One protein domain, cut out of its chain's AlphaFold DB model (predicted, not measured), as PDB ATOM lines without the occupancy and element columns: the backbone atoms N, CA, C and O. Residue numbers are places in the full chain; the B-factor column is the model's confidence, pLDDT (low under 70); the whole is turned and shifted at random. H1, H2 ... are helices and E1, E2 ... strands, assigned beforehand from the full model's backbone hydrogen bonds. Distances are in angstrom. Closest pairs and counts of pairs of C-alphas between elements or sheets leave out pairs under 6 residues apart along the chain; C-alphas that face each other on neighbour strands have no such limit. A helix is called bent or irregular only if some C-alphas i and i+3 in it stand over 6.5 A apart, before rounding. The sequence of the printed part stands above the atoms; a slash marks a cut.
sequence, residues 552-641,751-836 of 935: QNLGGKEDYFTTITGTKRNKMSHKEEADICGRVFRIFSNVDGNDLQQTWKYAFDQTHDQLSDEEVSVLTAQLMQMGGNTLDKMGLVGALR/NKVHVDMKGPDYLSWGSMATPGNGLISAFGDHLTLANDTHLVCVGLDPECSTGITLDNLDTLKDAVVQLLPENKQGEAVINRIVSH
ATOM      1  N   GLN A 552      39.122   7.648  45.166       77.12
ATOM      2  CA  GLN A 552      38.438   6.372  44.889       77.12
ATOM      3  C   GLN A 552      38.166   5.552  46.167       77.12
ATOM      4  O   GLN A 552      38.457   4.361  46.277       77.12
ATOM      5  N   ASN A 553      37.618   6.230  47.179       79.44
ATOM      6  CA  ASN A 553      37.331   5.641  48.483       79.44
ATOM      7  C   ASN A 553      36.211   4.599  48.365       79.44
ATOM      8  O   ASN A 553      35.134   4.933  47.883       79.44
ATOM      9  N   LEU A 554      36.434   3.374  48.852       79.75
ATOM     10  CA  LEU A 554      35.432   2.294  48.876       79.75
ATOM     11  C   LEU A 554      34.382   2.494  49.986       79.75
ATOM     12  O   LEU A 554      34.620   3.215  50.959       79.75
ATOM     13  N   GLY A 555      33.244   1.798  49.889       78.31
ATOM     14  CA  GLY A 555      32.215   1.763  50.940       78.31
ATOM     15  C   GLY A 555      31.108   2.818  50.834       78.31
ATOM     16  O   GLY A 555      30.318   2.969  51.770       78.31
ATOM     17  N   GLY A 556      31.030   3.543  49.719       84.25
ATOM     18  CA  GLY A 556      29.884   4.364  49.337       84.25
ATOM     19  C   GLY A 556      28.664   3.521  48.953       84.25
ATOM     20  O   GLY A 556      28.691   2.291  48.946       84.25
ATOM     21  N   LYS A 557      27.546   4.178  48.636       88.69
ATOM     22  CA  LYS A 557      26.317   3.468  48.245       88.69
ATOM     23  C   LYS A 557      26.433   2.868  46.844       88.69
ATOM     24  O   LYS A 557      26.027   1.727  46.625       88.69
ATOM     25  N   GLU A 558      26.975   3.632  45.903       90.44
ATOM     26  CA  GLU A 558      27.262   3.182  44.544       90.44
ATOM     27  C   GLU A 558      28.731   2.714  44.462       90.44
ATOM     28  O   GLU A 558      29.566   3.345  43.827       90.44
ATOM     29  N   ASP A 559      29.048   1.616  45.157       93.44
ATOM     30  CA  ASP A 559      30.394   1.011  45.238       93.44
ATOM     31  C   ASP A 559      30.605  -0.029  44.125       93.44
ATOM     32  O   ASP A 559      30.427  -1.237  44.315       93.44
ATOM     33  N   TYR A 560      30.815   0.468  42.905       92.88
ATOM     34  CA  TYR A 560      31.074  -0.330  41.705       92.88
ATOM     35  C   TYR A 560      31.610   0.531  40.557       92.88
ATOM     36  O   TYR A 560      31.404   1.746  40.493       92.88
ATOM     37  N   PHE A 561      32.197  -0.144  39.576       92.75
ATOM     38  CA  PHE A 561      32.663   0.441  38.331       92.75
ATOM     39  C   PHE A 561      31.700   0.157  37.171       92.75
ATOM     40  O   PHE A 561      31.054  -0.894  37.113       92.75
ATOM     41  N   THR A 562      31.586   1.104  36.237       93.06
ATOM     42  CA  THR A 562      30.714   1.008  35.058       93.06
ATOM     43  C   THR A 562      31.527   1.076  33.769       93.06
ATOM     44  O   THR A 562      32.116   2.111  33.463       93.06
ATOM     45  N   THR A 563      31.511   0.015  32.965       91.62
ATOM     46  CA  THR A 563      32.065   0.056  31.603       91.62
ATOM     47  C   THR A 563      30.964   0.307  30.584       91.62
ATOM     48  O   THR A 563      29.861  -0.241  30.680       91.62
ATOM     49  N   ILE A 564      31.261   1.147  29.594       90.38
ATOM     50  CA  ILE A 564      30.345   1.498  28.509       90.38
ATOM     51  C   ILE A 564      31.022   1.148  27.183       90.38
ATOM     52  O   ILE A 564      32.073   1.693  26.849       90.38
ATOM     53  N   THR A 565      30.419   0.237  26.424       87.38
ATOM     54  CA  THR A 565      30.923  -0.211  25.120       87.38
ATOM     55  C   THR A 565      29.820  -0.070  24.082       87.38
ATOM     56  O   THR A 565      28.877  -0.866  24.040       87.38
ATOM     57  N   GLY A 566      29.901   0.979  23.261       83.12
ATOM     58  CA  GLY A 566      28.790   1.385  22.398       83.12
ATOM     59  C   GLY A 566      27.530   1.668  23.225       83.12
ATOM     60  O   GLY A 566      27.515   2.578  24.046       83.12
ATOM     61  N   THR A 567      26.471   0.877  23.029       81.12
ATOM     62  CA  THR A 567      25.217   0.987  23.801       81.12
ATOM     63  C   THR A 567      25.157   0.055  25.014       81.12
ATOM     64  O   THR A 567      24.191   0.105  25.769       81.12
ATOM     65  N   LYS A 568      26.136  -0.839  25.198       86.19
ATOM     66  CA  LYS A 568      26.155  -1.808  26.302       86.19
ATOM     67  C   LYS A 568      26.763  -1.157  27.544       86.19
ATOM     68  O   LYS A 568      27.841  -0.573  27.459       86.19
ATOM     69  N   ARG A 569      26.100  -1.299  28.694       89.00
ATOM     70  CA  ARG A 569      26.595  -0.848  30.004       89.00
ATOM     71  C   ARG A 569      26.724  -2.036  30.940       89.00
ATOM     72  O   ARG A 569      25.723  -2.698  31.212       89.00
ATOM     73  N   ASN A 570      27.924  -2.279  31.452       89.00
ATOM     74  CA  ASN A 570      28.163  -3.339  32.426       89.00
ATOM     75  C   ASN A 570      28.544  -2.735  33.770       89.00
ATOM     76  O   ASN A 570      29.362  -1.821  33.856       89.00
ATOM     77  N   LYS A 571      27.951  -3.286  34.826       92.38
ATOM     78  CA  LYS A 571      28.318  -3.012  36.210       92.38
ATOM     79  C   LYS A 571      29.261  -4.112  36.685       92.38
ATOM     80  O   LYS A 571      28.921  -5.285  36.548       92.38
ATOM     81  N   MET A 572      30.391  -3.734  37.271       92.12
ATOM     82  CA  MET A 572      31.383  -4.656  37.831       92.12
ATOM     83  C   MET A 572      31.915  -4.149  39.171       92.12
ATOM     84  O   MET A 572      31.866  -2.957  39.465       92.12
ATOM     85  N   SER A 573      32.410  -5.050  40.008       93.31
ATOM     86  CA  SER A 573      33.125  -4.679  41.231       93.31
ATOM     87  C   SER A 573      34.476  -4.025  40.913       93.31
ATOM     88  O   SER A 573      35.077  -4.315  39.881       93.31
ATOM     89  N   HIS A 574      35.016  -3.218  41.830       89.25
ATOM     90  CA  HIS A 574      36.367  -2.645  41.681       89.25
ATOM     91  C   HIS A 574      37.477  -3.700  41.605       89.25
ATOM     92  O   HIS A 574      38.548  -3.460  41.056       89.25
ATOM     93  N   LYS A 575      37.225  -4.903  42.133       88.50
ATOM     94  CA  LYS A 575      38.144  -6.028  41.965       88.50
ATOM     95  C   LYS A 575      38.151  -6.527  40.520       88.50
ATOM     96  O   LYS A 575      39.221  -6.705  39.952       88.50
ATOM     97  N   GLU A 576      36.971  -6.729  39.936       90.75
ATOM     98  CA  GLU A 576      36.843  -7.117  38.526       90.75
ATOM     99  C   GLU A 576      37.412  -6.034  37.602       90.75
ATOM    100  O   GLU A 576      38.123  -6.370  36.661       90.75
ATOM    101  N   GLU A 577      37.167  -4.756  37.917       89.50
ATOM    102  CA  GLU A 577      37.796  -3.606  37.261       89.50
ATOM    103  C   GLU A 577      39.325  -3.716  37.305       89.50
ATOM    104  O   GLU A 577      39.968  -3.715  36.260       89.50
ATOM    105  N   ALA A 578      39.928  -3.851  38.489       87.56
ATOM    106  CA  ALA A 578      41.378  -3.954  38.629       87.56
ATOM    107  C   ALA A 578      41.960  -5.157  37.863       87.56
ATOM    108  O   ALA A 578      43.007  -5.031  37.220       87.56
ATOM    109  N   ASP A 579      41.267  -6.300  37.888       88.88
ATOM    110  CA  ASP A 579      41.675  -7.523  37.194       88.88
ATOM    111  C   ASP A 579      41.640  -7.345  35.663       88.88
ATOM    112  O   ASP A 579      42.626  -7.667  34.990       88.88
ATOM    113  N   ILE A 580      40.551  -6.798  35.094       89.81
ATOM    114  CA  ILE A 580      40.442  -6.573  33.641       89.81
ATOM    115  C   ILE A 580      41.406  -5.481  33.183       89.81
ATOM    116  O   ILE A 580      42.198  -5.708  32.268       89.81
ATOM    117  N   CYS A 581      41.413  -4.336  33.869       87.94
ATOM    118  CA  CYS A 581      42.283  -3.202  33.587       87.94
ATOM    119  C   CYS A 581      43.750  -3.623  33.610       87.94
ATOM    120  O   CYS A 581      44.526  -3.248  32.732       87.94
ATOM    121  N   GLY A 582      44.127  -4.438  34.596       88.00
ATOM    122  CA  GLY A 582      45.492  -4.903  34.720       88.00
ATOM    123  C   GLY A 582      45.890  -5.932  33.675       88.00
ATOM    124  O   GLY A 582      46.988  -5.865  33.118       88.00
ATOM    125  N   ARG A 583      44.994  -6.868  33.365       88.56
ATOM    126  CA  ARG A 583      45.221  -7.890  32.342       88.56
ATOM    127  C   ARG A 583      45.430  -7.273  30.964       88.56
ATOM    128  O   ARG A 583      46.425  -7.595  30.314       88.56
ATOM    129  N   VAL A 584      44.527  -6.395  30.524       89.56
ATOM    130  CA  VAL A 584      44.587  -5.833  29.165       89.56
ATOM    131  C   VAL A 584      45.817  -4.953  28.975       89.56
ATOM    132  O   VAL A 584      46.500  -5.058  27.957       89.56
ATOM    133  N   PHE A 585      46.168  -4.160  29.991       88.50
ATOM    134  CA  PHE A 585      47.335  -3.289  29.932       88.50
ATOM    135  C   PHE A 585      48.652  -4.070  29.994       88.50
ATOM    136  O   PHE A 585      49.619  -3.709  29.323       88.50
ATOM    137  N   ARG A 586      48.689  -5.188  30.733       87.31
ATOM    138  CA  ARG A 586      49.829  -6.112  30.716       87.31
ATOM    139  C   ARG A 586      50.005  -6.762  29.348       87.31
ATOM    140  O   ARG A 586      51.122  -6.793  28.856       87.31
ATOM    141  N   ILE A 587      48.931  -7.245  28.717       86.50
ATOM    142  CA  ILE A 587      48.994  -7.814  27.358       86.50
ATOM    143  C   ILE A 587      49.504  -6.766  26.364       86.50
ATOM    144  O   ILE A 587      50.385  -7.063  25.563       86.50
ATOM    145  N   PHE A 588      49.010  -5.529  26.464       85.50
ATOM    146  CA  PHE A 588      49.510  -4.402  25.678       85.50
ATOM    147  C   PHE A 588      51.004  -4.130  25.914       85.50
ATOM    148  O   PHE A 588      51.749  -3.906  24.961       85.50
ATOM    149  N   SER A 589      51.444  -4.159  27.172       84.25
ATOM    150  CA  SER A 589      52.809  -3.787  27.551       84.25
ATOM    151  C   SER A 589      53.828  -4.907  27.354       84.25
ATOM    152  O   SER A 589      55.011  -4.623  27.196       84.25
ATOM    153  N   ASN A 590      53.400  -6.170  27.331       80.81
ATOM    154  CA  ASN A 590      54.258  -7.351  27.227       80.81
ATOM    155  C   ASN A 590      54.741  -7.610  25.790       80.81
ATOM    156  O   ASN A 590      54.639  -8.714  25.255       80.81
ATOM    157  N   VAL A 591      55.266  -6.569  25.153       75.06
ATOM    158  CA  VAL A 591      55.742  -6.631  23.774       75.06
ATOM    159  C   VAL A 591      56.970  -7.543  23.649       75.06
ATOM    160  O   VAL A 591      57.077  -8.279  22.676       75.06
ATOM    161  N   ASP A 592      57.842  -7.592  24.665       72.62
ATOM    162  CA  ASP A 592      59.067  -8.408  24.699       72.62
ATOM    163  C   ASP A 592      58.900  -9.823  25.260       72.62
ATOM    164  O   ASP A 592      59.875 -10.576  25.336       72.62
ATOM    165  N   GLY A 593      57.680 -10.199  25.643       73.25
ATOM    166  CA  GLY A 593      57.414 -11.451  26.349       73.25
ATOM    167  C   GLY A 593      57.967 -11.485  27.780       73.25
ATOM    168  O   GLY A 593      57.891 -12.536  28.418       73.25
ATOM    169  N   ASN A 594      58.516 -10.374  28.285       74.88
ATOM    170  CA  ASN A 594      59.080 -10.233  29.624       74.88
ATOM    171  C   ASN A 594      58.694  -8.890  30.285       74.88
ATOM    172  O   ASN A 594      59.506  -8.274  30.977       74.88
ATOM    173  N   ASP A 595      57.459  -8.431  30.055       70.12
ATOM    174  CA  ASP A 595      56.849  -7.234  30.651       70.12
ATOM    175  C   ASP A 595      57.707  -5.947  30.516       70.12
ATOM    176  O   ASP A 595      57.649  -5.066  31.379       70.12
ATOM    177  N   LEU A 596      58.486  -5.811  29.433       70.19
ATOM    178  CA  LEU A 596      59.439  -4.719  29.153       70.19
ATOM    179  C   LEU A 596      60.652  -4.645  30.093       70.19
ATOM    180  O   LEU A 596      61.228  -3.573  30.289       70.19
ATOM    181  N   GLN A 597      61.083  -5.767  30.669       59.41
ATOM    182  CA  GLN A 597      62.318  -5.816  31.463       59.41
ATOM    183  C   GLN A 597      63.600  -5.802  30.601       59.41
ATOM    184  O   GLN A 597      64.694  -5.652  31.152       59.41
ATOM    185  N   GLN A 598      63.511  -5.969  29.273       57.03
ATOM    186  CA  GLN A 598      64.663  -5.944  28.353       57.03
ATOM    187  C   GLN A 598      64.575  -4.820  27.300       57.03
ATOM    188  O   GLN A 598      63.535  -4.207  27.074       57.03
ATOM    189  N   THR A 599      65.698  -4.517  26.634       50.62
ATOM    190  CA  THR A 599      65.765  -3.498  25.565       50.62
ATOM    191  C   THR A 599      64.943  -3.895  24.338       50.62
ATOM    192  O   THR A 599      65.113  -4.998  23.821       50.62
ATOM    193  N   TRP A 600      64.133  -2.971  23.810       56.03
ATOM    194  CA  TRP A 600      63.108  -3.269  22.800       56.03
ATOM    195  C   TRP A 600      63.223  -2.463  21.485       56.03
ATOM    196  O   TRP A 600      63.749  -1.347  21.468       56.03
ATOM    197  N   LYS A 601      62.678  -3.020  20.381       46.84
ATOM    198  CA  LYS A 601      62.439  -2.370  19.071       46.84
ATOM    199  C   LYS A 601      60.965  -2.530  18.646       46.84
ATOM    200  O   LYS A 601      60.437  -3.629  18.663       46.84
ATOM    201  N   TYR A 602      60.340  -1.419  18.251       52.31
ATOM    202  CA  TYR A 602      58.891  -1.183  18.098       52.31
ATOM    203  C   TYR A 602      58.140  -2.094  17.093       52.31
ATOM    204  O   TYR A 602      58.537  -2.155  15.931       52.31
ATOM    205  N   ALA A 603      57.005  -2.685  17.504       47.47
ATOM    206  CA  ALA A 603      55.857  -3.043  16.648       47.47
ATOM    207  C   ALA A 603      54.587  -3.226  17.518       47.47
ATOM    208  O   ALA A 603      54.637  -3.951  18.506       47.47
ATOM    209  N   PHE A 604      53.482  -2.547  17.177       50.91
ATOM    210  CA  PHE A 604      52.245  -2.448  17.984       50.91
ATOM    211  C   PHE A 604      51.092  -3.355  17.483       50.91
ATOM    212  O   PHE A 604      50.092  -3.509  18.170       50.91
ATOM    213  N   ASP A 605      51.243  -4.038  16.345       52.91
ATOM    214  CA  ASP A 605      50.115  -4.710  15.667       52.91
ATOM    215  C   ASP A 605      49.761  -6.126  16.186       52.91
ATOM    216  O   ASP A 605      48.915  -6.792  15.599       52.91
ATOM    217  N   GLN A 606      50.389  -6.633  17.259       52.75
ATOM    218  CA  GLN A 606      50.275  -8.054  17.661       52.75
ATOM    219  C   GLN A 606      49.352  -8.352  18.861       52.75
ATOM    220  O   GLN A 606      49.227  -9.509  19.261       52.75
ATOM    221  N   THR A 607      48.709  -7.349  19.468       60.88
ATOM    222  CA  THR A 607      47.998  -7.521  20.756       60.88
ATOM    223  C   THR A 607      46.491  -7.755  20.625       60.88
ATOM    224  O   THR A 607      45.889  -8.312  21.541       60.88
ATOM    225  N   HIS A 608      45.878  -7.386  19.493       61.78
ATOM    226  CA  HIS A 608      44.420  -7.450  19.315       61.78
ATOM    227  C   HIS A 608      43.881  -8.891  19.281       61.78
ATOM    228  O   HIS A 608      42.792  -9.138  19.787       61.78
ATOM    229  N   ASP A 609      44.659  -9.855  18.783       68.69
ATOM    230  CA  ASP A 609      44.222 -11.257  18.656       68.69
ATOM    231  C   ASP A 609      44.074 -11.989  20.009       68.69
ATOM    232  O   ASP A 609      43.539 -13.096  20.065       68.69
ATOM    233  N   GLN A 610      44.564 -11.400  21.108       77.62
ATOM    234  CA  GLN A 610      44.565 -12.009  22.446       77.62
ATOM    235  C   GLN A 610      43.446 -11.489  23.363       77.62
ATOM    236  O   GLN A 610      43.310 -11.980  24.488       77.62
ATOM    237  N   LEU A 611      42.671 -10.499  22.912       86.69
ATOM    238  CA  LEU A 611      41.684  -9.778  23.716       86.69
ATOM    239  C   LEU A 611      40.269  -9.978  23.157       86.69
ATOM    240  O   LEU A 611      40.058  -9.992  21.949       86.69
ATOM    241  N   SER A 612      39.283 -10.107  24.043       87.75
ATOM    242  CA  SER A 612      37.862 -10.024  23.684       87.75
ATOM    243  C   SER A 612      37.449  -8.590  23.320       87.75
ATOM    244  O   SER A 612      38.106  -7.634  23.721       87.75
ATOM    245  N   ASP A 613      36.319  -8.413  22.627       84.12
ATOM    246  CA  ASP A 613      35.816  -7.079  22.241       84.12
ATOM    247  C   ASP A 613      35.638  -6.125  23.442       84.12
ATOM    248  O   ASP A 613      35.873  -4.917  23.346       84.12
ATOM    249  N   GLU A 614      35.244  -6.669  24.596       84.31
ATOM    250  CA  GLU A 614      35.102  -5.915  25.844       84.31
ATOM    251  C   GLU A 614      36.470  -5.505  26.413       84.31
ATOM    252  O   GLU A 614      36.669  -4.347  26.774       84.31
ATOM    253  N   GLU A 615      37.448  -6.413  26.405       89.12
ATOM    254  CA  GLU A 615      38.828  -6.130  26.816       89.12
ATOM    255  C   GLU A 615      39.516  -5.106  25.899       89.12
ATOM    256  O   GLU A 615      40.194  -4.202  26.388       89.12
ATOM    257  N   VAL A 616      39.301  -5.192  24.580       88.38
ATOM    258  CA  VAL A 616      39.780  -4.190  23.613       88.38
ATOM    259  C   VAL A 616      39.178  -2.824  23.924       88.38
ATOM    260  O   VAL A 616      39.877  -1.812  23.876       88.38
ATOM    261  N   SER A 617      37.896  -2.783  24.285       87.81
ATOM    262  CA  SER A 617      37.204  -1.538  24.619       87.81
ATOM    263  C   SER A 617      37.751  -0.899  25.895       87.81
ATOM    264  O   SER A 617      37.976   0.311  25.906       87.81
ATOM    265  N   VAL A 618      38.023  -1.696  26.936       89.38
ATOM    266  CA  VAL A 618      38.655  -1.227  28.183       89.38
ATOM    267  C   VAL A 618      40.069  -0.714  27.918       89.38
ATOM    268  O   VAL A 618      40.388   0.408  28.303       89.38
ATOM    269  N   LEU A 619      40.899  -1.483  27.205       89.81
ATOM    270  CA  LEU A 619      42.259  -1.062  26.847       89.81
ATOM    271  C   LEU A 619      42.253   0.246  26.051       89.81
ATOM    272  O   LEU A 619      43.051   1.146  26.312       89.81
ATOM    273  N   THR A 620      41.337   0.358  25.088       89.75
ATOM    274  CA  THR A 620      41.204   1.547  24.244       89.75
ATOM    275  C   THR A 620      40.883   2.773  25.087       89.75
ATOM    276  O   THR A 620      41.589   3.773  24.972       89.75
ATOM    277  N   ALA A 621      39.887   2.712  25.976       89.44
ATOM    278  CA  ALA A 621      39.576   3.870  26.808       89.44
ATOM    279  C   ALA A 621      40.665   4.195  27.835       89.44
ATOM    280  O   ALA A 621      40.902   5.376  28.067       89.44
ATOM    281  N   GLN A 622      41.376   3.208  28.391       89.62
ATOM    282  CA  GLN A 622      42.537   3.472  29.251       89.62
ATOM    283  C   GLN A 622      43.621   4.252  28.508       89.62
ATOM    284  O   GLN A 622      44.080   5.291  28.977       89.62
ATOM    285  N   LEU A 623      44.008   3.788  27.318       89.75
ATOM    286  CA  LEU A 623      45.022   4.461  26.512       89.75
ATOM    287  C   LEU A 623      44.556   5.863  26.104       89.75
ATOM    288  O   LEU A 623      45.306   6.824  26.249       89.75
ATOM    289  N   MET A 624      43.303   6.012  25.673       90.06
ATOM    290  CA  MET A 624      42.738   7.318  25.327       90.06
ATOM    291  C   MET A 624      42.630   8.259  26.540       90.06
ATOM    292  O   MET A 624      42.827   9.461  26.384       90.06
ATOM    293  N   GLN A 625      42.388   7.746  27.752       89.75
ATOM    294  CA  GLN A 625      42.434   8.528  28.994       89.75
ATOM    295  C   GLN A 625      43.850   9.038  29.283       89.75
ATOM    296  O   GLN A 625      44.016  10.194  29.668       89.75
ATOM    297  N   MET A 626      44.871   8.209  29.051       88.81
ATOM    298  CA  MET A 626      46.275   8.577  29.265       88.81
ATOM    299  C   MET A 626      46.758   9.669  28.299       88.81
ATOM    300  O   MET A 626      47.456  10.591  28.720       88.81
ATOM    301  N   GLY A 627      46.427   9.560  27.007       87.94
ATOM    302  CA  GLY A 627      46.936  10.477  25.975       87.94
ATOM    303  C   GLY A 627      45.960  11.538  25.483       87.94
ATOM    304  O   GLY A 627      46.368  12.406  24.716       87.94
ATOM    305  N   GLY A 628      44.694  11.481  25.896       89.56
ATOM    306  CA  GLY A 628      43.682  12.493  25.601       89.56
ATOM    307  C   GLY A 628      43.261  12.610  24.138       89.56
ATOM    308  O   GLY A 628      42.677  13.626  23.770       89.56
ATOM    309  N   ASN A 629      43.564  11.622  23.295       90.69
ATOM    310  CA  ASN A 629      43.253  11.646  21.863       90.69
ATOM    311  C   ASN A 629      42.937  10.236  21.336       90.69
ATOM    312  O   ASN A 629      42.938   9.265  22.094       90.69
ATOM    313  N   THR A 630      42.655  10.111  20.040       88.31
ATOM    314  CA  THR A 630      42.492   8.811  19.377       88.31
ATOM    315  C   THR A 630      43.830   8.084  19.219       88.31
ATOM    316  O   THR A 630      44.880   8.704  19.043       88.31
ATOM    317  N   LEU A 631      43.803   6.746  19.281       86.62
ATOM    318  CA  LEU A 631      45.019   5.917  19.319       86.62
ATOM    319  C   LEU A 631      45.933   6.108  18.099       86.62
ATOM    320  O   LEU A 631      47.152   6.035  18.235       86.62
ATOM    321  N   ASP A 632      45.371   6.398  16.924       85.06
ATOM    322  CA  ASP A 632      46.114   6.647  15.682       85.06
ATOM    323  C   ASP A 632      46.989   7.908  15.747       85.06
ATOM    324  O   ASP A 632      48.022   7.992  15.076       85.06
ATOM    325  N   LYS A 633      46.619   8.869  16.598       87.94
ATOM    326  CA  LYS A 633      47.377  10.101  16.829       87.94
ATOM    327  C   LYS A 633      48.382   9.977  17.971       87.94
ATOM    328  O   LYS A 633      49.140  10.913  18.193       87.94
ATOM    329  N   MET A 634      48.428   8.866  18.703       88.94
ATOM    330  CA  MET A 634      49.202   8.759  19.943       88.94
ATOM    331  C   MET A 634      50.519   7.992  19.788       88.94
ATOM    332  O   MET A 634      50.582   6.885  19.258       88.94
ATOM    333  N   GLY A 635      51.600   8.543  20.342       87.25
ATOM    334  CA  GLY A 635      52.880   7.855  20.503       87.25
ATOM    335  C   GLY A 635      52.884   6.926  21.717       87.25
ATOM    336  O   GLY A 635      53.349   7.305  22.791       87.25
ATOM    337  N   LEU A 636      52.424   5.686  21.544       85.94
ATOM    338  CA  LEU A 636      52.205   4.724  22.638       85.94
ATOM    339  C   LEU A 636      53.464   4.300  23.422       85.94
ATOM    340  O   LEU A 636      53.343   3.750  24.514       85.94
ATOM    341  N   VAL A 637      54.672   4.647  22.954       82.12
ATOM    342  CA  VAL A 637      55.907   4.574  23.766       82.12
ATOM    343  C   VAL A 637      55.748   5.312  25.103       82.12
ATOM    344  O   VAL A 637      56.312   4.875  26.102       82.12
ATOM    345  N   GLY A 638      54.992   6.417  25.138       83.06
ATOM    346  CA  GLY A 638      54.716   7.152  26.376       83.06
ATOM    347  C   GLY A 638      53.992   6.292  27.417       83.06
ATOM    348  O   GLY A 638      54.413   6.245  28.570       83.06
ATOM    349  N   ALA A 639      52.983   5.528  26.989       87.56
ATOM    350  CA  ALA A 639      52.248   4.615  27.862       87.56
ATOM    351  C   ALA A 639      53.144   3.475  28.384       87.56
ATOM    352  O   ALA A 639      53.135   3.177  29.576       87.56
ATOM    353  N   LEU A 640      53.990   2.904  27.518       86.50
ATOM    354  CA  LEU A 640      54.970   1.879  27.905       86.50
ATOM    355  C   LEU A 640      56.046   2.415  28.863       86.50
ATOM    356  O   LEU A 640      56.553   1.687  29.716       86.50
ATOM    357  N   ARG A 641      56.402   3.700  28.756       86.94
ATOM    358  CA  ARG A 641      57.307   4.344  29.713       86.94
ATOM    359  C   ARG A 641      56.665   4.429  31.094       86.94
ATOM    360  O   ARG A 641      57.319   4.090  32.076       86.94
ATOM    361  N   ASN A 751      40.001  17.281  28.003       91.88
ATOM    362  CA  ASN A 751      39.279  18.109  28.956       91.88
ATOM    363  C   ASN A 751      39.310  17.460  30.331       91.88
ATOM    364  O   ASN A 751      39.044  16.264  30.461       91.88
ATOM    365  N   LYS A 752      39.541  18.271  31.361       94.06
ATOM    366  CA  LYS A 752      39.353  17.882  32.755       94.06
ATOM    367  C   LYS A 752      38.231  18.707  33.365       94.06
ATOM    368  O   LYS A 752      38.269  19.937  33.334       94.06
ATOM    369  N   VAL A 753      37.233  18.023  33.907       95.31
ATOM    370  CA  VAL A 753      36.028  18.647  34.453       95.31
ATOM    371  C   VAL A 753      35.757  18.078  35.835       95.31
ATOM    372  O   VAL A 753      35.688  16.868  36.015       95.31
ATOM    373  N   HIS A 754      35.590  18.956  36.809       96.88
ATOM    374  CA  HIS A 754      35.153  18.605  38.149       96.88
ATOM    375  C   HIS A 754      33.642  18.764  38.253       96.88
ATOM    376  O   HIS A 754      33.104  19.774  37.793       96.88
ATOM    377  N   VAL A 755      32.966  17.806  38.879       96.88
ATOM    378  CA  VAL A 755      31.505  17.802  38.991       96.88
ATOM    379  C   VAL A 755      31.089  17.434  40.404       96.88
ATOM    380  O   VAL A 755      31.415  16.351  40.875       96.88
ATOM    381  N   ASP A 756      30.316  18.297  41.055       97.12
ATOM    382  CA  ASP A 756      29.759  17.989  42.370       97.12
ATOM    383  C   ASP A 756      28.340  17.437  42.197       97.12
ATOM    384  O   ASP A 756      27.407  18.150  41.804       97.12
ATOM    385  N   MET A 757      28.191  16.143  42.464       95.56
ATOM    386  CA  MET A 757      26.929  15.410  42.438       95.56
ATOM    387  C   MET A 757      26.254  15.490  43.801       95.56
ATOM    388  O   MET A 757      26.893  15.276  44.830       95.56
ATOM    389  N   LYS A 758      24.945  15.747  43.814       95.38
ATOM    390  CA  LYS A 758      24.175  15.872  45.053       95.38
ATOM    391  C   LYS A 758      24.282  14.615  45.924       95.38
ATOM    392  O   LYS A 758      23.831  13.540  45.523       95.38
ATOM    393  N   GLY A 759      24.766  14.786  47.152       93.81
ATOM    394  CA  GLY A 759      24.907  13.724  48.149       93.81
ATOM    395  C   GLY A 759      26.120  12.799  47.947       93.81
ATOM    396  O   GLY A 759      26.826  12.885  46.941       93.81
ATOM    397  N   PRO A 760      26.376  11.882  48.899       93.75
ATOM    398  CA  PRO A 760      27.611  11.093  48.959       93.75
ATOM    399  C   PRO A 760      27.563   9.775  48.166       93.75
ATOM    400  O   PRO A 760      28.499   8.979  48.232       93.75
ATOM    401  N   ASP A 761      26.460   9.504  47.463       91.81
ATOM    402  CA  ASP A 761      26.153   8.179  46.911       91.81
ATOM    403  C   ASP A 761      27.216   7.684  45.912       91.81
ATOM    404  O   ASP A 761      27.505   6.488  45.890       91.81
ATOM    405  N   TYR A 762      27.826   8.594  45.146       92.81
ATOM    406  CA  TYR A 762      28.768   8.286  44.064       92.81
ATOM    407  C   TYR A 762      30.245   8.335  44.489       92.81
ATOM    408  O   TYR A 762      31.120   8.281  43.629       92.81
ATOM    409  N   LEU A 763      30.555   8.460  45.787       92.81
ATOM    410  CA  LEU A 763      31.939   8.583  46.277       92.81
ATOM    411  C   LEU A 763      32.848   7.435  45.814       92.81
ATOM    412  O   LEU A 763      34.016   7.664  45.509       92.81
ATOM    413  N   SER A 764      32.296   6.225  45.760       93.44
ATOM    414  CA  SER A 764      32.988   5.005  45.334       93.44
ATOM    415  C   SER A 764      32.720   4.652  43.873       93.44
ATOM    416  O   SER A 764      33.136   3.603  43.415       93.44
ATOM    417  N   TRP A 765      32.002   5.488  43.125       94.25
ATOM    418  CA  TRP A 765      31.617   5.152  41.762       94.25
ATOM    419  C   TRP A 765      32.700   5.561  40.759       94.25
ATOM    420  O   TRP A 765      33.289   6.643  40.853       94.25
ATOM    421  N   GLY A 766      32.920   4.708  39.759       93.75
ATOM    422  CA  GLY A 766      33.800   4.980  38.627       93.75
ATOM    423  C   GLY A 766      33.202   4.513  37.304       93.75
ATOM    424  O   GLY A 766      32.335   3.635  37.264       93.75
ATOM    425  N   SER A 767      33.654   5.103  36.201       93.56
ATOM    426  CA  SER A 767      33.232   4.711  34.861       93.56
ATOM    427  C   SER A 767      34.271   4.968  33.784       93.56
ATOM    428  O   SER A 767      35.112   5.866  33.893       93.56
ATOM    429  N   MET A 768      34.151   4.195  32.705       92.50
ATOM    430  CA  MET A 768      34.940   4.354  31.493       92.50
ATOM    431  C   MET A 768      34.127   3.967  30.248       92.50
ATOM    432  O   MET A 768      33.357   3.003  30.282       92.50
ATOM    433  N   ALA A 769      34.286   4.718  29.156       91.12
ATOM    434  CA  ALA A 769      33.452   4.619  27.961       91.12
ATOM    435  C   ALA A 769      34.245   4.575  26.646       91.12
ATOM    436  O   ALA A 769      35.092   5.435  26.394       91.12
ATOM    437  N   THR A 770      33.878   3.629  25.772       88.19
ATOM    438  CA  THR A 770      34.423   3.465  24.413       88.19
ATOM    439  C   THR A 770      33.305   3.186  23.391       88.19
ATOM    440  O   THR A 770      32.698   2.113  23.423       88.19
ATOM    441  N   PRO A 771      33.042   4.093  22.431       81.31
ATOM    442  CA  PRO A 771      33.421   5.503  22.477       81.31
ATOM    443  C   PRO A 771      32.701   6.226  23.628       81.31
ATOM    444  O   PRO A 771      31.564   5.895  23.959       81.31
ATOM    445  N   GLY A 772      33.344   7.233  24.220       78.81
ATOM    446  CA  GLY A 772      32.646   8.207  25.064       78.81
ATOM    447  C   GLY A 772      31.797   9.178  24.237       78.81
ATOM    448  O   GLY A 772      31.907   9.218  23.010       78.81
ATOM    449  N   ASN A 773      30.979   9.990  24.907       83.75
ATOM    450  CA  ASN A 773      30.281  11.124  24.298       83.75
ATOM    451  C   ASN A 773      30.675  12.405  25.040       83.75
ATOM    452  O   ASN A 773      30.134  12.724  26.098       83.75
ATOM    453  N   GLY A 774      31.697  13.086  24.534       85.81
ATOM    454  CA  GLY A 774      32.370  14.204  25.186       85.81
ATOM    455  C   GLY A 774      33.343  13.767  26.280       85.81
ATOM    456  O   GLY A 774      34.537  14.066  26.214       85.81
ATOM    457  N   LEU A 775      32.843  13.034  27.276       92.44
ATOM    458  CA  LEU A 775      33.625  12.481  28.382       92.44
ATOM    459  C   LEU A 775      33.809  10.968  28.207       92.44
ATOM    460  O   LEU A 775      32.898  10.267  27.764       92.44
ATOM    461  N   ILE A 776      34.995  10.470  28.553       93.00
ATOM    462  CA  ILE A 776      35.365   9.049  28.435       93.00
ATOM    463  C   ILE A 776      35.514   8.355  29.781       93.00
ATOM    464  O   ILE A 776      35.527   7.132  29.830       93.00
ATOM    465  N   SER A 777      35.658   9.104  30.872       93.56
ATOM    466  CA  SER A 777      35.771   8.525  32.208       93.56
ATOM    467  C   SER A 777      35.340   9.511  33.281       93.56
ATOM    468  O   SER A 777      35.460  10.727  33.097       93.56
ATOM    469  N   ALA A 778      34.867   8.974  34.399       94.38
ATOM    470  CA  ALA A 778      34.591   9.722  35.617       94.38
ATOM    471  C   ALA A 778      34.850   8.840  36.835       94.38
ATOM    472  O   ALA A 778      34.553   7.648  36.793       94.38
ATOM    473  N   PHE A 779      35.367   9.409  37.919       93.50
ATOM    474  CA  PHE A 779      35.542   8.697  39.184       93.50
ATOM    475  C   PHE A 779      35.348   9.621  40.386       93.50
ATOM    476  O   PHE A 779      35.623  10.822  40.310       93.50
ATOM    477  N   GLY A 780      34.876   9.049  41.493       93.19
ATOM    478  CA  GLY A 780      34.781   9.732  42.779       93.19
ATOM    479  C   GLY A 780      36.154  10.030  43.379       93.19
ATOM    480  O   GLY A 780      36.980   9.138  43.571       93.19
ATOM    481  N   ASP A 781      36.402  11.300  43.690       92.19
ATOM    482  CA  ASP A 781      37.628  11.754  44.356       92.19
ATOM    483  C   ASP A 781      37.391  11.906  45.865       92.19
ATOM    484  O   ASP A 781      37.996  11.192  46.671       92.19
ATOM    485  N   HIS A 782      36.468  12.786  46.267       91.50
ATOM    486  CA  HIS A 782      36.164  13.017  47.680       91.50
ATOM    487  C   HIS A 782      34.769  13.610  47.915       91.50
ATOM    488  O   HIS A 782      34.018  13.852  46.974       91.50
ATOM    489  N   LEU A 783      34.406  13.843  49.178       93.50
ATOM    490  CA  LEU A 783      33.206  14.609  49.519       93.50
ATOM    491  C   LEU A 783      33.558  16.086  49.699       93.50
ATOM    492  O   LEU A 783      34.545  16.424  50.358       93.50
ATOM    493  N   THR A 784      32.732  16.967  49.141       94.12
ATOM    494  CA  THR A 784      32.812  18.402  49.423       94.12
ATOM    495  C   THR A 784      32.359  18.693  50.858       94.12
ATOM    496  O   THR A 784      31.742  17.856  51.522       94.12
ATOM    497  N   LEU A 785      32.595  19.916  51.346       92.69
ATOM    498  CA  LEU A 785      32.081  20.342  52.657       92.69
ATOM    499  C   LEU A 785      30.541  20.358  52.727       92.69
ATOM    500  O   LEU A 785      29.982  20.298  53.820       92.69
ATOM    501  N   ALA A 786      29.858  20.398  51.578       94.19
ATOM    502  CA  ALA A 786      28.404  20.267  51.480       94.19
ATOM    503  C   ALA A 786      27.920  18.803  51.523       94.19
ATOM    504  O   ALA A 786      26.719  18.557  51.419       94.19
ATOM    505  N   ASN A 787      28.834  17.840  51.704       94.56
ATOM    506  CA  ASN A 787      28.568  16.401  51.658       94.56
ATOM    507  C   ASN A 787      28.060  15.915  50.283       94.56
ATOM    508  O   ASN A 787      27.336  14.920  50.189       94.56
ATOM    509  N   ASP A 788      28.454  16.624  49.224       96.00
ATOM    510  CA  ASP A 788      28.242  16.235  47.831       96.00
ATOM    511  C   ASP A 788      29.442  15.432  47.323       96.00
ATOM    512  O   ASP A 788      30.582  15.681  47.724       96.00
ATOM    513  N   THR A 789      29.198  14.484  46.423       95.31
ATOM    514  CA  THR A 789      30.266  13.711  45.790       95.31
ATOM    515  C   THR A 789      30.984  14.565  44.759       95.31
ATOM    516  O   THR A 789      30.381  14.974  43.770       95.31
ATOM    517  N   HIS A 790      32.286  14.755  44.937       95.88
ATOM    518  CA  HIS A 790      33.159  15.355  43.943       95.88
ATOM    519  C   HIS A 790      33.655  14.294  42.951       95.88
ATOM    520  O   HIS A 790      34.448  13.418  43.306       95.88
ATOM    521  N   LEU A 791      33.192  14.382  41.706       95.75
ATOM    522  CA  LEU A 791      33.663  13.576  40.586       95.75
ATOM    523  C   LEU A 791      34.730  14.329  39.790       95.75
ATOM    524  O   LEU A 791      34.604  15.528  39.526       95.75
ATOM    525  N   VAL A 792      35.740  13.593  39.336       95.25
ATOM    526  CA  VAL A 792      36.697  14.056  38.329       95.25
ATOM    527  C   VAL A 792      36.399  13.332  37.025       95.25
ATOM    528  O   VAL A 792      36.451  12.106  36.960       95.25
ATOM    529  N   CYS A 793      36.089  14.102  35.987       95.19
ATOM    530  CA  CYS A 793      35.751  13.610  34.661       95.19
ATOM    531  C   CYS A 793      36.834  13.992  33.649       95.19
ATOM    532  O   CYS A 793      37.319  15.128  33.644       95.19
ATOM    533  N   VAL A 794      37.175  13.059  32.761       93.31
ATOM    534  CA  VAL A 794      38.149  13.268  31.681       93.31
ATOM    535  C   VAL A 794      37.473  13.048  30.332       93.31
ATOM    536  O   VAL A 794      36.778  12.048  30.130       93.31
ATOM    537  N   GLY A 795      37.677  13.985  29.411       92.31
ATOM    538  CA  GLY A 795      37.229  13.927  28.021       92.31
ATOM    539  C   GLY A 795      38.391  13.934  27.038       92.31
ATOM    540  O   GLY A 795      39.532  14.192  27.410       92.31
ATOM    541  N   LEU A 796      38.093  13.653  25.776       90.44
ATOM    542  CA  LEU A 796      39.087  13.680  24.702       90.44
ATOM    543  C   LEU A 796      39.315  15.097  24.189       90.44
ATOM    544  O   LEU A 796      38.574  16.020  24.530       90.44
ATOM    545  N   ASP A 797      40.325  15.230  23.336       90.44
ATOM    546  CA  ASP A 797      40.510  16.372  22.449       90.44
ATOM    547  C   ASP A 797      39.160  16.813  21.836       90.44
ATOM    548  O   ASP A 797      38.491  15.990  21.195       90.44
ATOM    549  N   PRO A 798      38.744  18.084  22.028       89.81
ATOM    550  CA  PRO A 798      37.509  18.629  21.471       89.81
ATOM    551  C   PRO A 798      37.382  18.493  19.948       89.81
ATOM    552  O   PRO A 798      36.268  18.528  19.434       89.81
ATOM    553  N   GLU A 799      38.494  18.338  19.222       88.12
ATOM    554  CA  GLU A 799      38.499  18.128  17.769       88.12
ATOM    555  C   GLU A 799      38.230  16.667  17.357       88.12
ATOM    556  O   GLU A 799      38.066  16.372  16.170       88.12
ATOM    557  N   CYS A 800      38.176  15.726  18.307       86.25
ATOM    558  CA  CYS A 800      37.738  14.359  18.031       86.25
ATOM    559  C   CYS A 800      36.246  14.311  17.689       86.25
ATOM    560  O   CYS A 800      35.450  15.102  18.184       86.25
ATOM    561  N   SER A 801      35.832  13.291  16.930       82.50
ATOM    562  CA  SER A 801      34.415  13.056  16.602       82.50
ATOM    563  C   SER A 801      33.517  12.875  17.831       82.50
ATOM    564  O   SER A 801      32.313  13.104  17.748       82.50
ATOM    565  N   THR A 802      34.099  12.460  18.955       84.56
ATOM    566  CA  THR A 802      33.439  12.253  20.248       84.56
ATOM    567  C   THR A 802      33.913  13.240  21.316       84.56
ATOM    568  O   THR A 802      33.591  13.061  22.489       84.56
ATOM    569  N   GLY A 803      34.704  14.251  20.940       87.56
ATOM    570  CA  GLY A 803      35.154  15.317  21.830       87.56
ATOM    571  C   GLY A 803      34.031  16.298  22.162       87.56
ATOM    572  O   GLY A 803      32.992  16.334  21.506       87.56
ATOM    573  N   ILE A 804      34.234  17.105  23.201       90.62
ATOM    574  CA  ILE A 804      33.299  18.164  23.600       90.62
ATOM    575  C   ILE A 804      34.067  19.438  23.926       90.62
ATOM    576  O   ILE A 804      35.213  19.385  24.359       90.62
ATOM    577  N   THR A 805      33.449  20.595  23.730       90.12
ATOM    578  CA  THR A 805      33.990  21.890  24.147       90.12
ATOM    579  C   THR A 805      33.455  22.282  25.526       90.12
ATOM    580  O   THR A 805      32.370  21.876  25.935       90.12
ATOM    581  N   LEU A 806      34.215  23.084  26.276       90.81
ATOM    582  CA  LEU A 806      33.836  23.480  27.641       90.81
ATOM    583  C   LEU A 806      32.884  24.692  27.710       90.81
ATOM    584  O   LEU A 806      32.587  25.186  28.794       90.81
ATOM    585  N   ASP A 807      32.423  25.206  26.570       88.19
ATOM    586  CA  ASP A 807      31.623  26.431  26.452       88.19
ATOM    587  C   ASP A 807      30.112  26.218  26.632       88.19
ATOM    588  O   ASP A 807      29.401  27.171  26.956       88.19
ATOM    589  N   ASN A 808      29.613  24.989  26.470       88.38
ATOM    590  CA  ASN A 808      28.197  24.668  26.627       88.38
ATOM    591  C   ASN A 808      27.947  23.755  27.840       88.38
ATOM    592  O   ASN A 808      28.164  22.540  27.821       88.38
ATOM    593  N   LEU A 809      27.430  24.370  28.906       90.06
ATOM    594  CA  LEU A 809      27.174  23.709  30.182       90.06
ATOM    595  C   LEU A 809      26.141  22.578  30.086       90.06
ATOM    596  O   LEU A 809      26.283  21.581  30.788       90.06
ATOM    597  N   ASP A 810      25.117  22.712  29.243       90.69
ATOM    598  CA  ASP A 810      24.071  21.691  29.124       90.69
ATOM    599  C   ASP A 810      24.622  20.438  28.440       90.69
ATOM    600  O   ASP A 810      24.442  19.335  28.948       90.69
ATOM    601  N   THR A 811      25.435  20.604  27.392       90.38
ATOM    602  CA  THR A 811      26.118  19.466  26.758       90.38
ATOM    603  C   THR A 811      27.118  18.779  27.690       90.38
ATOM    604  O   THR A 811      27.261  17.559  27.643       90.38
ATOM    605  N   LEU A 812      27.780  19.530  28.582       92.31
ATOM    606  CA  LEU A 812      28.658  18.948  29.601       92.31
ATOM    607  C   LEU A 812      27.873  18.153  30.644       92.31
ATOM    608  O   LEU A 812      28.291  17.057  31.012       92.31
ATOM    609  N   LYS A 813      26.734  18.676  31.110       93.19
ATOM    610  CA  LYS A 813      25.848  17.940  32.022       93.19
ATOM    611  C   LYS A 813      25.359  16.651  31.374       93.19
ATOM    612  O   LYS A 813      25.436  15.606  32.011       93.19
ATOM    613  N   ASP A 814      24.938  16.710  30.114       92.06
ATOM    614  CA  ASP A 814      24.508  15.532  29.362       92.06
ATOM    615  C   ASP A 814      25.640  14.505  29.237       92.06
ATOM    616  O   ASP A 814      25.420  13.321  29.484       92.06
ATOM    617  N   ALA A 815      26.869  14.943  28.941       93.25
ATOM    618  CA  ALA A 815      28.040  14.066  28.880       93.25
ATOM    619  C   ALA A 815      28.326  13.371  30.225       93.25
ATOM    620  O   ALA A 815      28.618  12.176  30.254       93.25
ATOM    621  N   VAL A 816      28.196  14.086  31.350       93.44
ATOM    622  CA  VAL A 816      28.352  13.503  32.697       93.44
ATOM    623  C   VAL A 816      27.243  12.494  32.984       93.44
ATOM    624  O   VAL A 816      27.520  11.376  33.418       93.44
ATOM    625  N   VAL A 817      25.985  12.859  32.719       92.94
ATOM    626  CA  VAL A 817      24.825  11.985  32.943       92.94
ATOM    627  C   VAL A 817      24.938  10.714  32.105       92.94
ATOM    628  O   VAL A 817      24.622   9.630  32.587       92.94
ATOM    629  N   GLN A 818      25.465  10.801  30.885       91.00
ATOM    630  CA  GLN A 818      25.675   9.635  30.033       91.00
ATOM    631  C   GLN A 818      26.746   8.670  30.539       91.00
ATOM    632  O   GLN A 818      26.734   7.514  30.117       91.00
ATOM    633  N   LEU A 819      27.637   9.071  31.445       92.06
ATOM    634  CA  LEU A 819      28.544   8.128  32.099       92.06
ATOM    635  C   LEU A 819      27.829   7.313  33.188       92.06
ATOM    636  O   LEU A 819      28.210   6.172  33.444       92.06
ATOM    637  N   LEU A 820      26.748   7.840  33.770       89.81
ATOM    638  CA  LEU A 820      25.985   7.167  34.821       89.81
ATOM    639  C   LEU A 820      25.211   5.940  34.294       89.81
ATOM    640  O   LEU A 820      24.823   5.893  33.119       89.81
ATOM    641  N   PRO A 821      24.912   4.957  35.164       84.00
ATOM    642  CA  PRO A 821      24.010   3.851  34.844       84.00
ATOM    643  C   PRO A 821      22.646   4.343  34.343       84.00
ATOM    644  O   PRO A 821      22.103   5.303  34.883       84.00
ATOM    645  N   GLU A 822      22.054   3.663  33.353       84.94
ATOM    646  CA  GLU A 822      20.789   4.080  32.713       84.94
ATOM    647  C   GLU A 822      19.657   4.355  33.710       84.94
ATOM    648  O   GLU A 822      18.956   5.358  33.606       84.94
ATOM    649  N   ASN A 823      19.518   3.510  34.732       85.06
ATOM    650  CA  ASN A 823      18.492   3.649  35.763       85.06
ATOM    651  C   ASN A 823      18.728   4.821  36.736       85.06
ATOM    652  O   ASN A 823      17.863   5.089  37.562       85.06
ATOM    653  N   LYS A 824      19.880   5.497  36.664       86.81
ATOM    654  CA  LYS A 824      20.274   6.619  37.534       86.81
ATOM    655  C   LYS A 824      20.282   7.966  36.818       86.81
ATOM    656  O   LYS A 824      20.286   9.002  37.477       86.81
ATOM    657  N   GLN A 825      20.235   7.976  35.485       88.06
ATOM    658  CA  GLN A 825      20.331   9.202  34.684       88.06
ATOM    659  C   GLN A 825      19.211  10.206  34.996       88.06
ATOM    660  O   GLN A 825      19.468  11.401  35.084       88.06
ATOM    661  N   GLY A 826      17.988   9.724  35.242       86.19
ATOM    662  CA  GLY A 826      16.848  10.575  35.613       86.19
ATOM    663  C   GLY A 826      16.872  11.106  37.054       86.19
ATOM    664  O   GLY A 826      16.090  11.995  37.381       86.19
ATOM    665  N   GLU A 827      17.747  10.574  37.913       86.25
ATOM    666  CA  GLU A 827      17.894  10.969  39.325       86.25
ATOM    667  C   GLU A 827      19.115  11.880  39.555       86.25
ATOM    668  O   GLU A 827      19.297  12.420  40.648       86.25
ATOM    669  N   ALA A 828      19.965  12.043  38.540       88.50
ATOM    670  CA  ALA A 828      21.219  12.774  38.620       88.50
ATOM    671  C   ALA A 828      20.987  14.278  38.839       88.50
ATOM    672  O   ALA A 828      20.398  14.964  38.007       88.50
ATOM    673  N   VAL A 829      21.499  14.808  39.952       94.00
ATOM    674  CA  VAL A 829      21.475  16.247  40.246       94.00
ATOM    675  C   VAL A 829      22.908  16.751  40.370       94.00
ATOM    676  O   VAL A 829      23.611  16.403  41.317       94.00
ATOM    677  N   ILE A 830      23.323  17.573  39.405       95.81
ATOM    678  CA  ILE A 830      24.628  18.237  39.382       95.81
ATOM    679  C   ILE A 830      24.489  19.602  40.062       95.81
ATOM    680  O   ILE A 830      23.790  20.481  39.551       95.81
ATOM    681  N   ASN A 831      25.167  19.786  41.192       95.12
ATOM    682  CA  ASN A 831      25.158  21.040  41.948       95.12
ATOM    683  C   ASN A 831      26.205  22.030  41.427       95.12
ATOM    684  O   ASN A 831      25.993  23.243  41.493       95.12
ATOM    685  N   ARG A 832      27.331  21.533  40.901       95.19
ATOM    686  CA  ARG A 832      28.436  22.373  40.426       95.19
ATOM    687  C   ARG A 832      29.250  21.694  39.336       95.19
ATOM    688  O   ARG A 832      29.430  20.481  39.361       95.19
ATOM    689  N   ILE A 833      29.778  22.509  38.428       95.31
ATOM    690  CA  ILE A 833      30.831  22.132  37.486       95.31
ATOM    691  C   ILE A 833      31.967  23.153  37.620       95.31
ATOM    692  O   ILE A 833      31.707  24.356  37.613       95.31
ATOM    693  N   VAL A 834      33.206  22.678  37.761       95.12
ATOM    694  CA  VAL A 834      34.425  23.504  37.805       95.12
ATOM    695  C   VAL A 834      35.414  22.969  36.771       95.12
ATOM    696  O   VAL A 834      35.675  21.770  36.716       95.12
ATOM    697  N   SER A 835      35.971  23.832  35.930       94.31
ATOM    698  CA  SER A 835      36.950  23.436  34.913       94.31
ATOM    699  C   SER A 835      37.872  24.597  34.548       94.31
ATOM    700  O   SER A 835      37.568  25.760  34.815       94.31
ATOM    701  N   HIS A 836      39.017  24.270  33.948       94.25
ATOM    702  CA  HIS A 836      39.923  25.223  33.307       94.25
ATOM    703  C   HIS A 836      40.147  24.771  31.866       94.25
ATOM    704  O   HIS A 836      40.499  23.615  31.630       94.25
TER     705      HIS A 836
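This is residues 552 to 641 and 751 to 836 of the 935 residues of the protein "Amino_oxidase domain-containing protein" of Penicillium vulpinum (UniProt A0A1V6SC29). A twisted seven-stranded sheet curls round H4 on one face, while H2 crosses its other face. H1 begins beside E1 and runs away from the sheet, over H2, toward the loop 590 to 612 and H3, which lie at one end of the longest axis. The 176 printed residues hold, in chain order, E1 E2 H1 H2 H3 E3 E4 E5 E6 H4 H5 E7; the sheet, order E2 E1 E4 E5 E6 E3 E7, is mixed, and so is the class. The whole is compact, with a radius of gyration of the C-alphas of 16.9 A and spans of 51 by 35 by 29 A.

E1, residues 561 to 565, and E2, residues 568 to 572, form a hairpin, N 563 and O 570 standing 3.0 A apart, within hydrogen-bond range. H1, residues 574 to 589, is on the sheet with residues 574 to 578. H2, residues 613 to 627, is on the same face at a height over the sheet of 9.0 A. Residues 580 to 585 of H1 touch H2, about perpendicular at 78 degrees; the closest C-alphas, of Val 584 and Leu 619, are 5.8 A apart. H3, residues 637 to 641, is not on the sheet. E4, residues 766 to 773, is parallel to E1, with N 564 and O 768 at 2.9 A, and bends by 101 degrees at residue 770. E4, E5, residues 775 to 783, and E6, residues 789 to 795, form a meander, each strand the antiparallel neighbour of the one before; N 769 and O 776 are 2.8 A apart, N 779 and O 792 3.1 A. With E3, residues 751 to 757, antiparallel to E6 (N 753 and O 793, 2.9 A), they make a Greek key, a meander whose last strand pairs with the strand before it. H4, residues 809 to 819, is on the opposite face; its closest C-alpha to E5, of Ala 815, is 5.8 A from that of Leu 775. H5, residues 822 to 827, is irregular, C-alphas 823 and 826 being 7.1 A apart, and is close but not clearly touching to H4, with Val 817 and Gln 825 C-alphas at 5.6 A. E7, residues 830 to 835, is antiparallel to E3, with N 756 and O 832 at 2.9 A; E6, H4, H5 and E7 form a split strand-helix-strand unit, two strands running the same way with E3 between them, and its crossover is right-handed. Each O i to N i+4 pair is within hydrogen-bond range in H1, H2, H3 and H4; H5 has 0 of 2, and 2 of 3 O i to N i+3 pairs.

E1 begins at C-alpha 561, (32.663, 0.441, 38.331). H1 is 21.7 A long, H2 21.1 A, E5 21.2 A and H4 15.8 A. E7 ends at C-alpha 835, (36.950, 23.436, 34.913).

The farthest C-alphas, of Lys 601 and Ala 786, are 52.2 A apart. Residues 642 to 750 are not printed; C-alphas 641 and 751 are 22.7 A apart across the cut. The links H1 to H2 and E6 to H4 are long. Residues 597 to 609 have pLDDT under 70.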